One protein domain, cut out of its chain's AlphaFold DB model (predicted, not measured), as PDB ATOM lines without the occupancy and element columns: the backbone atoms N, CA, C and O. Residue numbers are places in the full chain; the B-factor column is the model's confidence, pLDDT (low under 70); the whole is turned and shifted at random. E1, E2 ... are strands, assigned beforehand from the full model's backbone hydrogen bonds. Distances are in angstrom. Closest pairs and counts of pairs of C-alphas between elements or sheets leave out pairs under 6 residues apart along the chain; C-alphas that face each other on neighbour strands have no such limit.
ATOM      1  N   ILE A  21       5.145  34.268 -42.722       87.50
ATOM      2  CA  ILE A  21       4.881  33.523 -43.949       87.50
ATOM      3  C   ILE A  21       4.180  32.228 -43.543       87.50
ATOM      4  O   ILE A  21       4.731  31.425 -42.782       87.50
ATOM      5  N   LYS A  22       2.967  32.025 -44.058       88.25
ATOM      6  CA  LYS A  22       2.186  30.803 -43.856       88.25
ATOM      7  C   LYS A  22       2.223  29.956 -45.117       88.25
ATOM      8  O   LYS A  22       2.152  30.483 -46.225       88.25
ATOM      9  N   GLU A  23       2.290  28.646 -44.940       86.94
ATOM     10  CA  GLU A  23       2.184  27.684 -46.033       86.94
ATOM     11  C   GLU A  23       1.126  26.629 -45.713       86.94
ATOM     12  O   GLU A  23       0.902  26.284 -44.550       86.94
ATOM     13  N   LYS A  24       0.456  26.128 -46.751       88.94
ATOM     14  CA  LYS A  24      -0.512  25.043 -46.606       88.94
ATOM     15  C   LYS A  24       0.223  23.742 -46.313       88.94
ATOM     16  O   LYS A  24       1.068  23.315 -47.100       88.94
ATOM     17  N   LYS A  25      -0.112  23.100 -45.196       84.94
ATOM     18  CA  LYS A  25       0.419  21.793 -44.809       84.94
ATOM     19  C   LYS A  25      -0.694  20.841 -44.420       84.94
ATOM     20  O   LYS A  25      -1.683  21.222 -43.809       84.94
ATOM     21  N   ASN A  26      -0.460  19.575 -44.738       86.12
ATOM     22  CA  ASN A  26      -1.247  18.452 -44.258       86.12
ATOM     23  C   ASN A  26      -0.828  18.128 -42.820       86.12
ATOM     24  O   ASN A  26       0.228  17.533 -42.597       86.12
ATOM     25  N   VAL A  27      -1.639  18.543 -41.851       85.00
ATOM     26  CA  VAL A  27      -1.404  18.314 -40.421       85.00
ATOM     27  C   VAL A  27      -2.214  17.099 -39.972       85.00
ATOM     28  O   VAL A  27      -3.387  16.955 -40.316       85.00
ATOM     29  N   LYS A  28      -1.575  16.178 -39.237       83.69
ATOM     30  CA  LYS A  28      -2.224  14.980 -38.680       83.69
ATOM     31  C   LYS A  28      -2.802  15.300 -37.305       83.69
ATOM     32  O   LYS A  28      -2.044  15.509 -36.362       83.69
ATOM     33  N   HIS A  29      -4.122  15.258 -37.181       83.12
ATOM     34  CA  HIS A  29      -4.828  15.400 -35.911       83.12
ATOM     35  C   HIS A  29      -5.270  14.030 -35.422       83.12
ATOM     36  O   HIS A  29      -5.889  13.275 -36.167       83.12
ATOM     37  N   GLN A  30      -4.965  13.696 -34.170       84.19
ATOM     38  CA  GLN A  30      -5.533  12.507 -33.544       84.19
ATOM     39  C   GLN A  30      -7.010  12.774 -33.242       84.19
ATOM     40  O   GLN A  30      -7.327  13.678 -32.474       84.19
ATOM     41  N   ILE A  31      -7.901  11.999 -33.854       83.81
ATOM     42  CA  ILE A  31      -9.359  12.174 -33.744       83.81
ATOM     43  C   ILE A  31     -10.028  11.101 -32.879       83.81
ATOM     44  O   ILE A  31     -11.215  11.199 -32.584       83.81
ATOM     45  N   GLY A  32      -9.282  10.083 -32.445       80.75
ATOM     46  CA  GLY A  32      -9.788   9.065 -31.531       80.75
ATOM     47  C   GLY A  32      -8.873   7.855 -31.426       80.75
ATOM     48  O   GLY A  32      -7.713   7.896 -31.841       80.75
ATOM     49  N   THR A  33      -9.410   6.769 -30.880       77.50
ATOM     50  CA  THR A  33      -8.767   5.456 -30.835       77.50
ATOM     51  C   THR A  33      -9.689   4.406 -31.448       77.50
ATOM     52  O   THR A  33     -10.916   4.507 -31.376       77.50
ATOM     53  N   LYS A  34      -9.106   3.397 -32.096       77.00
ATOM     54  CA  LYS A  34      -9.823   2.222 -32.597       77.00
ATOM     55  C   LYS A  34      -9.223   0.977 -31.958       77.00
ATOM     56  O   LYS A  34      -8.004   0.836 -31.906       77.00
ATOM     57  N   LYS A  35     -10.080   0.065 -31.501       76.19
ATOM     58  CA  LYS A  35      -9.660  -1.258 -31.033       76.19
ATOM     59  C   LYS A  35      -9.261  -2.122 -32.224       76.19
ATOM     60  O   LYS A  35     -10.034  -2.274 -33.173       76.19
ATOM     61  N   VAL A  36      -8.056  -2.670 -32.172       76.69
ATOM     62  CA  VAL A  36      -7.492  -3.550 -33.195       76.69
ATOM     63  C   VAL A  36      -7.004  -4.821 -32.519       76.69
ATOM     64  O   VAL A  36      -6.205  -4.778 -31.584       76.69
ATOM     65  N   THR A  37      -7.498  -5.961 -32.988       72.12
ATOM     66  CA  THR A  37      -7.061  -7.274 -32.517       72.12
ATOM     67  C   THR A  37      -5.734  -7.611 -33.181       72.12
ATOM     68  O   THR A  37      -5.638  -7.663 -34.408       72.12
ATOM     69  N   LYS A  38      -4.695  -7.816 -32.374       70.19
ATOM     70  CA  LYS A  38      -3.378  -8.249 -32.836       70.19
ATOM     71  C   LYS A  38      -3.088  -9.637 -32.303       70.19
ATOM     72  O   LYS A  38      -3.399  -9.949 -31.161       70.19
ATOM     73  N   PHE A  48      -4.973 -10.438 -28.776       76.00
ATOM     74  CA  PHE A  48      -5.160  -9.405 -27.765       76.00
ATOM     75  C   PHE A  48      -5.638  -8.111 -28.427       76.00
ATOM     76  O   PHE A  48      -5.229  -7.767 -29.539       76.00
ATOM     77  N   GLU A  49      -6.542  -7.401 -27.755       72.88
ATOM     78  CA  GLU A  49      -7.067  -6.120 -28.230       72.88
ATOM     79  C   GLU A  49      -6.146  -4.982 -27.796       72.88
ATOM     80  O   GLU A  49      -5.834  -4.829 -26.615       72.88
ATOM     81  N   VAL A  50      -5.719  -4.168 -28.758       77.19
ATOM     82  CA  VAL A  50      -4.931  -2.958 -28.516       77.19
ATOM     83  C   VAL A  50      -5.696  -1.766 -29.066       77.19
ATOM     84  O   VAL A  50      -6.242  -1.829 -30.165       77.19
ATOM     85  N   GLU A  51      -5.731  -0.670 -28.316       78.50
ATOM     86  CA  GLU A  51      -6.237   0.601 -28.824       78.50
ATOM     87  C   GLU A  51      -5.141   1.335 -29.594       78.50
ATOM     88  O   GLU A  51      -4.083   1.644 -29.046       78.50
ATOM     89  N   GLU A  52      -5.396   1.623 -30.870       80.94
ATOM     90  CA  GLU A  52      -4.500   2.421 -31.704       80.94
ATOM     91  C   GLU A  52      -5.101   3.798 -32.008       80.94
ATOM     92  O   GLU A  52      -6.302   3.898 -32.286       80.94
ATOM     93  N   PRO A  53      -4.289   4.871 -31.979       79.12
ATOM     94  CA  PRO A  53      -4.744   6.212 -32.317       79.12
ATOM     95  C   PRO A  53      -5.116   6.319 -33.802       79.12
ATOM     96  O   PRO A  53      -4.347   5.942 -34.686       79.12
ATOM     97  N   VAL A  54      -6.296   6.876 -34.076       78.75
ATOM     98  CA  VAL A  54      -6.769   7.205 -35.425       78.75
ATOM     99  C   VAL A  54      -6.453   8.668 -35.708       78.75
ATOM    100  O   VAL A  54      -6.794   9.549 -34.914       78.75
ATOM    101  N   TYR A  55      -5.826   8.925 -36.853       84.38
ATOM    102  CA  TYR A  55      -5.454  10.267 -37.292       84.38
ATOM    103  C   TYR A  55      -6.258  10.686 -38.521       84.38
ATOM    104  O   TYR A  55      -6.422   9.905 -39.455       84.38
ATOM    105  N   GLU A  56      -6.692  11.940 -38.541       85.12
ATOM    106  CA  GLU A  56      -7.240  12.620 -39.713       85.12
ATOM    107  C   GLU A  56      -6.218  13.638 -40.220       85.12
ATOM    108  O   GLU A  56      -5.572  14.333 -39.432       85.12
ATOM    109  N   VAL A  57      -6.051  13.720 -41.538       84.94
ATOM    110  CA  VAL A  57      -5.188  14.722 -42.171       84.94
ATOM    111  C   VAL A  57      -6.052  15.903 -42.586       84.94
ATOM    112  O   VAL A  57      -6.994  15.724 -43.355       84.94
ATOM    113  N   ARG A  58      -5.718  17.102 -42.108       86.50
ATOM    114  CA  ARG A  58      -6.384  18.350 -42.497       86.50
ATOM    115  C   ARG A  58      -5.386  19.293 -43.150       86.50
ATOM    116  O   ARG A  58      -4.224  19.345 -42.750       86.50
ATOM    117  N   GLU A  59      -5.838  20.015 -44.171       90.56
ATOM    118  CA  GLU A  59      -5.045  21.077 -44.787       90.56
ATOM    119  C   GLU A  59      -5.174  22.344 -43.939       90.56
ATOM    120  O   GLU A  59      -6.253  22.926 -43.833       90.56
ATOM    121  N   GLU A  60      -4.068  22.772 -43.337       90.00
ATOM    122  CA  GLU A  60      -4.015  23.953 -42.483       90.00
ATOM    123  C   GLU A  60      -2.927  24.920 -42.953       90.00
ATOM    124  O   GLU A  60      -1.886  24.523 -43.482       90.00
ATOM    125  N   TRP A  61      -3.161  26.219 -42.750       86.44
ATOM    126  CA  TRP A  61      -2.152  27.254 -42.961       86.44
ATOM    127  C   TRP A  61      -1.239  27.330 -41.744       86.44
ATOM    128  O   TRP A  61      -1.584  27.942 -40.731       86.44
ATOM    129  N   VAL A  62      -0.063  26.725 -41.846       88.19
ATOM    130  CA  VAL A  62       0.897  26.644 -40.744       88.19
ATOM    131  C   VAL A  62       1.960  27.725 -40.915       88.19
ATOM    132  O   VAL A  62       2.424  27.989 -42.027       88.19
ATOM    133  N   SER A  63       2.353  28.368 -39.810       86.81
ATOM    134  CA  SER A  63       3.470  29.317 -39.824       86.81
ATOM    135  C   SER A  63       4.765  28.590 -40.181       86.81
ATOM    136  O   SER A  63       5.085  27.536 -39.632       86.81
ATOM    137  N   THR A  64       5.526  29.166 -41.104       87.06
ATOM    138  CA  THR A  64       6.839  28.645 -41.510       87.06
ATOM    139  C   THR A  64       7.952  29.010 -40.524       87.06
ATOM    140  O   THR A  64       9.086  28.563 -40.687       87.06
ATOM    141  N   GLY A  65       7.664  29.867 -39.535       85.56
ATOM    142  CA  GLY A  65       8.666  30.480 -38.658       85.56
ATOM    143  C   GLY A  65       9.507  31.570 -39.336       85.56
ATOM    144  O   GLY A  65      10.333  32.200 -38.676       85.56
ATOM    145  N   LYS A  66       9.303  31.822 -40.635       85.06
ATOM    146  CA  LYS A  66       9.947  32.910 -41.380       85.06
ATOM    147  C   LYS A  66       9.046  34.140 -41.420       85.06
ATOM    148  O   LYS A  66       7.821  34.031 -41.498       85.06
ATOM    149  N   LYS A  67       9.675  35.312 -41.409       84.94
ATOM    150  CA  LYS A  67       9.009  36.609 -41.541       84.94
ATOM    151  C   LYS A  67       9.000  37.061 -42.997       84.94
ATOM    152  O   LYS A  67       9.923  36.749 -43.740       84.94
ATOM    153  N   SER A  68       7.950  37.770 -43.391       80.00
ATOM    154  CA  SER A  68       7.856  38.413 -44.698       80.00
ATOM    155  C   SER A  68       8.860  39.561 -44.802       80.00
ATOM    156  O   SER A  68       9.042  40.315 -43.852       80.00
ATOM    157  N   ASP A  69       9.473  39.725 -45.970       76.06
ATOM    158  CA  ASP A  69      10.363  40.861 -46.237       76.06
ATOM    159  C   ASP A  69       9.606  42.103 -46.740       76.06
ATOM    160  O   ASP A  69      10.175  43.190 -46.812       76.06
TER     161      ASP A  69
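What this domain is: This is residues 21 to 38 and 48 to 69 of the 148 residues of an uncharacterized protein of Deltaproteobacteria bacterium (UniProt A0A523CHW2). Two long strands, E1 and E2, run side by side in opposite directions as one narrow ribbon, twisted along its length. The ribbon is a rod with both faces bare. The 40 printed residues hold E1, then E2, and no named helix; the sheet, in the order E1 - E2, is antiparallel and the class is all strand. It is extended, with a radius of gyration of the C-alphas of 16.2 A and spans of 56 by 14 by 12 A.

How they stand to each other: Look first at E1, residues 21 to 38, and E2, residues 48 to 69: they are antiparallel neighbours, at 176 degrees between directions. C-alphas 30 and 55 face each other at 4.4 A. Within hydrogen-bond range you find N 25 and O 60, 2.8 A, and N 38 and O 48, 2.9 A.

Where its parts are: Find C-alpha 21 at (4.881, 33.523, -43.949); from there E1 runs 44.0 A to C-alpha 38, and bends by 71 degrees at residue 35. E2 runs 55.8 A to C-alpha 69 at (10.363, 40.861, -46.237), and bends by 52 degrees at residue 58.

The domain as a whole: The C-alphas of Phe 48 and Asp 69, 55.8 A apart, are the two farthest apart. Residues 39 to 47 are not printed; C-alphas 38 and 48 are 5.5 A apart across this cut. No printed residue has a pLDDT under 70.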